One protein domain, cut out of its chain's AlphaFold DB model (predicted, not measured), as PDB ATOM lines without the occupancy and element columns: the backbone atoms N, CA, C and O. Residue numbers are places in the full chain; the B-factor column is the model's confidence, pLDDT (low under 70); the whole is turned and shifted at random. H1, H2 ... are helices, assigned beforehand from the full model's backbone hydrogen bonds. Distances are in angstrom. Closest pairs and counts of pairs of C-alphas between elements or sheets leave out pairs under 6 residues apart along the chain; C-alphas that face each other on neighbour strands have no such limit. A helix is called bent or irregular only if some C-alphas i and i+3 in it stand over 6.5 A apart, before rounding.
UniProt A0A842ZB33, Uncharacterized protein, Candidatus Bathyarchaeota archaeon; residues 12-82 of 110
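What this domain is: This is residues 12 to 82 of the 110 residues of an uncharacterized protein of Candidatus Bathyarchaeota archaeon (UniProt A0A842ZB33). A long helical hairpin, H2 and H3 side by side and opposite ways, has two shorter helices near the end where H2 begins. H4 packs alongside residues 26 to 34 of H2, while H1 makes a corner with H2 at their link; the turn from H2 to H3, residues 43 to 47, lies at the other end of the hairpin. The printed part has 71 residues with four named helices, H1, H2, H3 and H4 along the chain, and no named strand: the class is all helix. The whole is compact, with a radius of gyration of the C-alphas of 12.7 A, yet elongated in outline, spanning 41 by 26 by 16 A.

How they stand to each other: H1, residues 12 to 21, and H2, residues 25 to 42, touch only at the corner by their link, where the C-alphas of Ala 21 and Leu 28 are the closest at 4.4 A. Their lines stand at a steep tilt of 47 degrees, opposite ways; H2 touches H1 with residues 27 to 31 alone. H2 is the hub, touching three other helices. It forms a helical hairpin with H3, residues 48 to 67, at a shallow tilt of 25 degrees, opposite ways; the closest C-alphas, of Pro 26 and Ser 58, are 4.4 A apart. H1 and H3 are apart. H4, residues 74 to 82, touches H2 at a shallow tilt of 23 degrees, the same way, with the C-alphas of Leu 27 and Thr 79 the closest at 4.7 A; H2 does so with residues 26 to 34 alone. H3 and H4 form a helical hairpin but only just touch, with 3 pairs of C-alphas within 8 A; the closest, of Leu 62 and Thr 76, are 7.2 A apart, and the tilt is a steep 41 degrees, opposite ways. H3 touches H4 with residues 58 to 62 alone. H1 and H4 are close but not clearly touching, with the C-alphas of Ile 20 and Ala 75 the closest at 6.5 A. The helix packing is mostly aligned, only just: 2 of 3 pairs are at a shallow tilt. In H2 and H4 every O i to N i+4 pair is within hydrogen-bond range, in H1 4 of 6 and in H3 15 of 16.

Where its parts are: H1 begins at C-alpha 12, (113.910, 178.614, 29.751), and is irregular, with C-alphas 14 and 17 7.0 A apart. H2 measures 25.9 A from first to last C-alpha. H3, the longest helix with 20 residues, measures 28.2 A and begins at C-alpha 48, (112.378, 157.841, 12.927). H1 measures 11.6 A and H4 12.0 A; H4 ends at C-alpha 82, (120.625, 170.990, 21.369).

The domain as a whole: The C-alphas of Pro 44 and Lys 69, the two farthest apart, are 41.3 A from each other. The printed part has no cut. The links H1 to H2 and H2 to H3 are tight, and H3 to H4 is short. Residues 67 to 72, of which 67 belongs to H3, stand free. The mean pLDDT of the printed part is 89.4, with residues 44 and 46 under 70.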
ATOM      1  N   PHE A  12     112.965 178.819  30.826       85.62
ATOM      2  CA  PHE A  12     113.910 178.614  29.751       85.62
ATOM      3  C   PHE A  12     113.350 177.658  28.697       85.62
ATOM      4  O   PHE A  12     113.271 178.030  27.533       85.62
ATOM      5  N   PHE A  13     112.899 176.467  29.086       84.50
ATOM      6  CA  PHE A  13     112.381 175.473  28.143       84.50
ATOM      7  C   PHE A  13     110.967 175.800  27.665       84.50
ATOM      8  O   PHE A  13     110.645 175.565  26.503       84.50
ATOM      9  N   SER A  14     110.128 176.348  28.546       85.69
ATOM     10  CA  SER A  14     108.721 176.626  28.234       85.69
ATOM     11  C   SER A  14     108.482 177.940  27.481       85.69
ATOM     12  O   SER A  14     107.466 178.059  26.801       85.69
ATOM     13  N   ALA A  15     109.388 178.920  27.561       88.12
ATOM     14  CA  ALA A  15     109.191 180.240  26.956       88.12
ATOM     15  C   ALA A  15     110.420 180.777  26.208       88.12
ATOM     16  O   ALA A  15     110.306 181.147  25.040       88.12
ATOM     17  N   ILE A  16     111.595 180.823  26.845       91.56
ATOM     18  CA  ILE A  16     112.773 181.502  26.273       91.56
ATOM     19  C   ILE A  16     113.307 180.744  25.054       91.56
ATOM     20  O   ILE A  16     113.466 181.326  23.982       91.56
ATOM     21  N   LEU A  17     113.554 179.444  25.196       90.75
ATOM     22  CA  LEU A  17     114.081 178.582  24.146       90.75
ATOM     23  C   LEU A  17     113.135 178.530  22.931       90.75
ATOM     24  O   LEU A  17     113.624 178.793  21.833       90.75
ATOM     25  N   PRO A  18     111.808 178.309  23.075       93.06
ATOM     26  CA  PRO A  18     110.869 178.416  21.958       93.06
ATOM     27  C   PRO A  18     110.883 179.788  21.276       93.06
ATOM     28  O   PRO A  18     110.867 179.858  20.049       93.06
ATOM     29  N   ASN A  19     110.964 180.880  22.042       94.81
ATOM     30  CA  ASN A  19     110.988 182.238  21.492       94.81
ATOM     31  C   ASN A  19     112.259 182.507  20.666       94.81
ATOM     32  O   ASN A  19     112.206 183.129  19.606       94.81
ATOM     33  N   ILE A  20     113.413 181.993  21.097       94.88
ATOM     34  CA  ILE A  20     114.642 182.061  20.291       94.88
ATOM     35  C   ILE A  20     114.523 181.137  19.069       94.88
ATOM     36  O   ILE A  20     114.896 181.532  17.965       94.88
ATOM     37  N   ALA A  21     113.965 179.935  19.243       95.19
ATOM     38  CA  ALA A  21     113.827 178.934  18.191       95.19
ATOM     39  C   ALA A  21     112.991 179.443  17.012       95.19
ATOM     40  O   ALA A  21     113.449 179.378  15.876       95.19
ATOM     41  N   VAL A  22     111.822 180.049  17.249       95.81
ATOM     42  CA  VAL A  22     110.973 180.578  16.159       95.81
ATOM     43  C   VAL A  22     111.640 181.692  15.341       95.81
ATOM     44  O   VAL A  22     111.193 181.986  14.235       95.81
ATOM     45  N   ARG A  23     112.719 182.299  15.852       95.31
ATOM     46  CA  ARG A  23     113.485 183.364  15.183       95.31
ATOM     47  C   ARG A  23     114.765 182.858  14.515       95.31
ATOM     48  O   ARG A  23     115.403 183.624  13.796       95.31
ATOM     49  N   TYR A  24     115.156 181.606  14.751       95.69
ATOM     50  CA  TYR A  24     116.372 181.014  14.200       95.69
ATOM     51  C   TYR A  24     116.105 179.587  13.723       95.69
ATOM     52  O   TYR A  24     116.040 178.639  14.504       95.69
ATOM     53  N   GLU A  25     115.966 179.441  12.405       95.06
ATOM     54  CA  GLU A  25     115.547 178.197  11.759       95.06
ATOM     55  C   GLU A  25     116.406 176.965  12.117       95.06
ATOM     56  O   GLU A  25     115.816 175.905  12.342       95.06
ATOM     57  N   PRO A  26     117.749 177.044  12.250       95.81
ATOM     58  CA  PRO A  26     118.540 175.907  12.726       95.81
ATOM     59  C   PRO A  26     118.079 175.420  14.107       95.81
ATOM     60  O   PRO A  26     117.783 174.241  14.273       95.81
ATOM     61  N   LEU A  27     117.914 176.333  15.071       96.31
ATOM     62  CA  LEU A  27     117.469 175.988  16.423       96.31
ATOM     63  C   LEU A  27     116.046 175.426  16.428       96.31
ATOM     64  O   LEU A  27     115.781 174.459  17.138       96.31
ATOM     65  N   LEU A  28     115.140 175.984  15.618       96.56
ATOM     66  CA  LEU A  28     113.780 175.457  15.481       96.56
ATOM     67  C   LEU A  28     113.787 173.991  15.055       96.56
ATOM     68  O   LEU A  28     113.127 173.160  15.677       96.56
ATOM     69  N   ASN A  29     114.558 173.670  14.017       96.44
ATOM     70  CA  ASN A  29     114.664 172.305  13.519       96.44
ATOM     71  C   ASN A  29     115.334 171.379  14.551       96.44
ATOM     72  O   ASN A  29     114.898 170.241  14.700       96.44
ATOM     73  N   ALA A  30     116.316 171.857  15.325       94.44
ATOM     74  CA  ALA A  30     116.911 171.079  16.415       94.44
ATOM     75  C   ALA A  30     115.906 170.768  17.540       94.44
ATOM     76  O   ALA A  30     115.854 169.639  18.028       94.44
ATOM     77  N   VAL A  31     115.090 171.746  17.948       93.94
ATOM     78  CA  VAL A  31     114.083 171.579  19.012       93.94
ATOM     79  C   VAL A  31     112.955 170.651  18.561       93.94
ATOM     80  O   VAL A  31     112.606 169.722  19.287       93.94
ATOM     81  N   VAL A  32     112.425 170.848  17.348       93.62
ATOM     82  CA  VAL A  32     111.394 169.966  16.775       93.62
ATOM     83  C   VAL A  32     111.944 168.556  16.565       93.62
ATOM     84  O   VAL A  32     111.272 167.587  16.903       93.62
ATOM     85  N   GLY A  33     113.186 168.430  16.088       91.31
ATOM     86  CA  GLY A  33     113.876 167.147  15.983       91.31
ATOM     87  C   GLY A  33     113.985 166.446  17.337       91.31
ATOM     88  O   GLY A  33     113.619 165.285  17.454       91.31
ATOM     89  N   PHE A  34     114.396 167.147  18.395       88.44
ATOM     90  CA  PHE A  34     114.455 166.560  19.736       88.44
ATOM     91  C   PHE A  34     113.080 166.096  20.248       88.44
ATOM     92  O   PHE A  34     112.990 165.023  20.843       88.44
ATOM     93  N   ALA A  35     112.014 166.861  20.000       88.62
ATOM     94  CA  ALA A  35     110.655 166.469  20.373       88.62
ATOM     95  C   ALA A  35     110.178 165.237  19.586       88.62
ATOM     96  O   ALA A  35     109.712 164.273  20.184       88.62
ATOM     97  N   ALA A  36     110.372 165.225  18.263       87.88
ATOM     98  CA  ALA A  36     110.053 164.077  17.418       87.88
ATOM     99  C   ALA A  36     110.849 162.832  17.837       87.88
ATOM    100  O   ALA A  36     110.286 161.751  17.942       87.88
ATOM    101  N   TYR A  37     112.136 162.987  18.160       84.94
ATOM    102  CA  TYR A  37     112.968 161.910  18.693       84.94
ATOM    103  C   TYR A  37     112.399 161.352  20.004       84.94
ATOM    104  O   TYR A  37     112.255 160.141  20.152       84.94
ATOM    105  N   HIS A  38     112.032 162.228  20.942       82.94
ATOM    106  CA  HIS A  38     111.433 161.824  22.210       82.94
ATOM    107  C   HIS A  38     110.132 161.033  22.007       82.94
ATOM    108  O   HIS A  38     109.977 159.964  22.592       82.94
ATOM    109  N   GLU A  39     109.247 161.504  21.126       82.19
ATOM    110  CA  GLU A  39     108.013 160.796  20.766       82.19
ATOM    111  C   GLU A  39     108.298 159.439  20.106       82.19
ATOM    112  O   GLU A  39     107.682 158.441  20.470       82.19
ATOM    113  N   THR A  40     109.279 159.354  19.198       81.38
ATOM    114  CA  THR A  40     109.645 158.079  18.545       81.38
ATOM    115  C   THR A  40     110.206 157.036  19.510       81.38
ATOM    116  O   THR A  40     110.094 155.847  19.244       81.38
ATOM    117  N   LEU A  41     110.795 157.454  20.635       78.25
ATOM    118  CA  LEU A  41     111.248 156.525  21.673       78.25
ATOM    119  C   LEU A  41     110.099 156.001  22.542       78.25
ATOM    120  O   LEU A  41     110.215 154.920  23.115       78.25
ATOM    121  N   GLN A  42     109.020 156.773  22.685       78.44
ATOM    122  CA  GLN A  42     107.868 156.416  23.516       78.44
ATOM    123  C   GLN A  42     106.779 155.680  22.732       78.44
ATOM    124  O   GLN A  42     106.033 154.892  23.312       78.44
ATOM    125  N   ASN A  43     106.699 155.918  21.423       76.44
ATOM    126  CA  ASN A  43     105.698 155.339  20.546       76.44
ATOM    127  C   ASN A  43     106.308 154.235  19.657       76.44
ATOM    128  O   ASN A  43     107.159 154.549  18.824       76.44
ATOM    129  N   PRO A  44     105.858 152.968  19.765       66.94
ATOM    130  CA  PRO A  44     106.351 151.873  18.925       66.94
ATOM    131  C   PRO A  44     106.059 152.056  17.424       66.94
ATOM    132  O   PRO A  44     106.771 151.481  16.605       66.94
ATOM    133  N   ASP A  45     105.075 152.887  17.059       74.38
ATOM    134  CA  ASP A  45     104.753 153.249  15.667       74.38
ATOM    135  C   ASP A  45     105.421 154.567  15.218       74.38
ATOM    136  O   ASP A  45     105.168 155.074  14.119       74.38
ATOM    137  N   GLY A  46     106.256 155.164  16.073       67.81
ATOM    138  CA  GLY A  46     106.943 156.419  15.797       67.81
ATOM    139  C   GLY A  46     107.925 156.294  14.631       67.81
ATOM    140  O   GLY A  46     108.854 155.486  14.651       67.81
ATOM    141  N   LYS A  47     107.764 157.139  13.608       75.69
ATOM    142  CA  LYS A  47     108.642 157.135  12.434       75.69
ATOM    143  C   LYS A  47     109.914 157.927  12.710       75.69
ATOM    144  O   LYS A  47     109.902 159.155  12.757       75.69
ATOM    145  N   VAL A  48     111.041 157.226  12.801       77.00
ATOM    146  CA  VAL A  48     112.378 157.841  12.927       77.00
ATOM    147  C   VAL A  48     112.672 158.811  11.769       77.00
ATOM    148  O   VAL A  48     113.409 159.781  11.938       77.00
ATOM    149  N   GLU A  49     112.058 158.591  10.605       80.12
ATOM    150  CA  GLU A  49     112.135 159.480   9.438       80.12
ATOM    151  C   GLU A  49     111.689 160.917   9.745       80.12
ATOM    152  O   GLU A  49     112.337 161.868   9.293       80.12
ATOM    153  N   ASP A  50     110.637 161.085  10.553       79.12
ATOM    154  CA  ASP A  50     110.122 162.405  10.918       79.12
ATOM    155  C   ASP A  50     111.162 163.169  11.744       79.12
ATOM    156  O   ASP A  50     111.443 164.334  11.466       79.12
ATOM    157  N   PHE A  51     111.827 162.494  12.684       85.38
ATOM    158  CA  PHE A  51     112.961 163.045  13.428       85.38
ATOM    159  C   PHE A  51     114.142 163.407  12.512       85.38
ATOM    160  O   PHE A  51     114.647 164.536  12.559       85.38
ATOM    161  N   LEU A  52     114.582 162.461  11.675       86.50
ATOM    162  CA  LEU A  52     115.757 162.601  10.808       86.50
ATOM    163  C   LEU A  52     115.642 163.808   9.876       86.50
ATOM    164  O   LEU A  52     116.630 164.510   9.650       86.50
ATOM    165  N   LYS A  53     114.434 164.086   9.374       92.19
ATOM    166  CA  LYS A  53     114.151 165.252   8.531       92.19
ATOM    167  C   LYS A  53     114.516 166.564   9.227       92.19
ATOM    168  O   LYS A  53     115.219 167.390   8.640       92.19
ATOM    169  N   TYR A  54     114.057 166.763  10.462       93.44
ATOM    170  CA  TYR A  54     114.323 167.990  11.216       93.44
ATOM    171  C   TYR A  54     115.773 168.052  11.703       93.44
ATOM    172  O   TYR A  54     116.421 169.089  11.565       93.44
ATOM    173  N   TYR A  55     116.326 166.934  12.177       91.69
ATOM    174  CA  TYR A  55     117.726 166.866  12.594       91.69
ATOM    175  C   TYR A  55     118.682 167.239  11.453       91.69
ATOM    176  O   TYR A  55     119.496 168.151  11.599       91.69
ATOM    177  N   ASN A  56     118.537 166.605  10.284       93.19
ATOM    178  CA  ASN A  56     119.393 166.879   9.131       93.19
ATOM    179  C   ASN A  56     119.256 168.336   8.666       93.19
ATOM    180  O   ASN A  56     120.254 169.020   8.437       93.19
ATOM    181  N   LYS A  57     118.022 168.859   8.606       94.81
ATOM    182  CA  LYS A  57     117.787 170.260   8.242       94.81
ATOM    183  C   LYS A  57     118.479 171.227   9.211       94.81
ATOM    184  O   LYS A  57     119.096 172.190   8.761       94.81
ATOM    185  N   SER A  58     118.441 170.955  10.516       95.25
ATOM    186  CA  SER A  58     119.168 171.750  11.512       95.25
ATOM    187  C   SER A  58     120.679 171.736  11.278       95.25
ATOM    188  O   SER A  58     121.304 172.795  11.335       95.25
ATOM    189  N   VAL A  59     121.266 170.562  11.032       94.50
ATOM    190  CA  VAL A  59     122.716 170.400  10.826       94.50
ATOM    191  C   VAL A  59     123.173 171.135   9.568       94.50
ATOM    192  O   VAL A  59     124.138 171.894   9.622       94.50
ATOM    193  N   VAL A  60     122.451 170.974   8.456       95.81
ATOM    194  CA  VAL A  60     122.771 171.640   7.185       95.81
ATOM    195  C   VAL A  60     122.718 173.160   7.332       95.81
ATOM    196  O   VAL A  60     123.642 173.853   6.910       95.81
ATOM    197  N   LEU A  61     121.663 173.701   7.949       95.31
ATOM    198  CA  LEU A  61     121.535 175.149   8.123       95.31
ATOM    199  C   LEU A  61     122.600 175.714   9.077       95.31
ATOM    200  O   LEU A  61     123.158 176.776   8.803       95.31
ATOM    201  N   LEU A  62     122.921 174.994  10.157       93.81
ATOM    202  CA  LEU A  62     123.990 175.372  11.083       93.81
ATOM    203  C   LEU A  62     125.356 175.395  10.383       93.81
ATOM    204  O   LEU A  62     126.088 176.379  10.490       93.81
ATOM    205  N   LEU A  63     125.685 174.339   9.635       93.50
ATOM    206  CA  LEU A  63     126.946 174.247   8.902       93.50
ATOM    207  C   LEU A  63     127.062 175.362   7.861       93.50
ATOM    208  O   LEU A  63     128.102 176.011   7.780       93.50
ATOM    209  N   ASN A  64     125.985 175.637   7.122       93.62
ATOM    210  CA  ASN A  64     125.940 176.738   6.162       93.62
ATOM    211  C   ASN A  64     126.201 178.095   6.832       93.62
ATOM    212  O   ASN A  64     126.955 178.899   6.288       93.62
ATOM    213  N   SER A  65     125.625 178.342   8.013       91.81
ATOM    214  CA  SER A  65     125.841 179.579   8.779       91.81
ATOM    215  C   SER A  65     127.307 179.731   9.217       91.81
ATOM    216  O   SER A  65     127.910 180.793   9.042       91.81
ATOM    217  N   ILE A  66     127.936 178.644   9.683       90.88
ATOM    218  CA  ILE A  66     129.364 178.621  10.053       90.88
ATOM    219  C   ILE A  66     130.262 178.838   8.826       90.88
ATOM    220  O   ILE A  66     131.181 179.657   8.868       90.88
ATOM    221  N   GLN A  67     129.989 178.152   7.712       92.12
ATOM    222  CA  GLN A  67     130.759 178.278   6.467       92.12
ATOM    223  C   GLN A  67     130.686 179.688   5.875       92.12
ATOM    224  O   GLN A  67     131.680 180.199   5.357       92.12
ATOM    225  N   ARG A  68     129.528 180.345   5.995       92.12
ATOM    226  CA  ARG A  68     129.317 181.740   5.582       92.12
ATOM    227  C   ARG A  68     129.973 182.758   6.518       92.12
ATOM    228  O   ARG A  68     129.914 183.950   6.227       92.12
ATOM    229  N   LYS A  69     130.623 182.309   7.601       89.50
ATOM    230  CA  LYS A  69     131.220 183.155   8.649       89.50
ATOM    231  C   LYS A  69     130.213 184.148   9.233       89.50
ATOM    232  O   LYS A  69     130.565 185.278   9.567       89.50
ATOM    233  N   GLU A  70     128.955 183.727   9.346       88.50
ATOM    234  CA  GLU A  70     127.932 184.535   9.996       88.50
ATOM    235  C   GLU A  70     128.283 184.739  11.480       88.50
ATOM    236  O   GLU A  70     128.919 183.870  12.099       88.50
ATOM    237  N   PRO A  71     127.890 185.881  12.075       87.19
ATOM    238  CA  PRO A  71     128.136 186.140  13.484       87.19
ATOM    239  C   PRO A  71     127.481 185.053  14.340       87.19
ATOM    240  O   PRO A  71     126.270 184.839  14.293       87.19
ATOM    241  N   GLN A  72     128.302 184.366  15.133       87.75
ATOM    242  CA  GLN A  72     127.853 183.291  16.011       87.75
ATOM    243  C   GLN A  72     127.066 183.902  17.170       87.75
ATOM    244  O   GLN A  72     127.620 184.604  18.016       87.75
ATOM    245  N   THR A  73     125.758 183.666  17.184       92.31
ATOM    246  CA  THR A  73     124.864 184.220  18.205       92.31
ATOM    247  C   THR A  73     124.568 183.191  19.291       92.31
ATOM    248  O   THR A  73     124.878 182.003  19.159       92.31
ATOM    249  N   ILE A  74     123.890 183.624  20.356       92.62
ATOM    250  CA  ILE A  74     123.348 182.718  21.378       92.62
ATOM    251  C   ILE A  74     122.481 181.625  20.733       92.62
ATOM    252  O   ILE A  74     122.553 180.474  21.147       92.62
ATOM    253  N   ALA A  75     121.719 181.937  19.678       92.50
ATOM    254  CA  ALA A  75     120.898 180.949  18.982       92.50
ATOM    255  C   ALA A  75     121.745 179.862  18.296       92.50
ATOM    256  O   ALA A  75     121.383 178.685  18.315       92.50
ATOM    257  N   THR A  76     122.906 180.232  17.753       93.38
ATOM    258  CA  THR A  76     123.859 179.293  17.155       93.38
ATOM    259  C   THR A  76     124.453 178.363  18.210       93.38
ATOM    260  O   THR A  76     124.442 177.146  18.031       93.38
ATOM    261  N   LEU A  77     124.867 178.913  19.357       94.19
ATOM    262  CA  LEU A  77     125.342 178.124  20.497       94.19
ATOM    263  C   LEU A  77     124.260 177.165  21.015       94.19
ATOM    264  O   LEU A  77     124.527 175.981  21.198       94.19
ATOM    265  N   LEU A  78     123.029 177.652  21.199       93.38
ATOM    266  CA  LEU A  78     121.892 176.827  21.616       93.38
ATOM    267  C   LEU A  78     121.601 175.705  20.616       93.38
ATOM    268  O   LEU A  78     121.271 174.600  21.028       93.38
ATOM    269  N   THR A  79     121.772 175.957  19.316       95.25
ATOM    270  CA  THR A  79     121.600 174.929  18.278       95.25
ATOM    271  C   THR A  79     122.636 173.820  18.434       95.25
ATOM    272  O   THR A  79     122.275 172.646  18.441       95.25
ATOM    273  N   VAL A  80     123.914 174.174  18.617       93.62
ATOM    274  CA  VAL A  80     124.997 173.199  18.849       93.62
ATOM    275  C   VAL A  80     124.721 172.374  20.103       93.62
ATOM    276  O   VAL A  80     124.796 171.147  20.060       93.62
ATOM    277  N   LEU A  81     124.357 173.032  21.207       92.44
ATOM    278  CA  LEU A  81     124.043 172.362  22.469       92.44
ATOM    279  C   LEU A  81     122.849 171.410  22.325       92.44
ATOM    280  O   LEU A  81     122.898 170.289  22.829       92.44
ATOM    281  N   GLN A  82     121.804 171.820  21.602       92.06
ATOM    282  CA  GLN A  82     120.625 170.990  21.369       92.06
ATOM    283  C   GLN A  82     120.959 169.748  20.529       92.06
ATOM    284  O   GLN A  82     120.538 168.644  20.872       92.06
TER     285      GLN A  82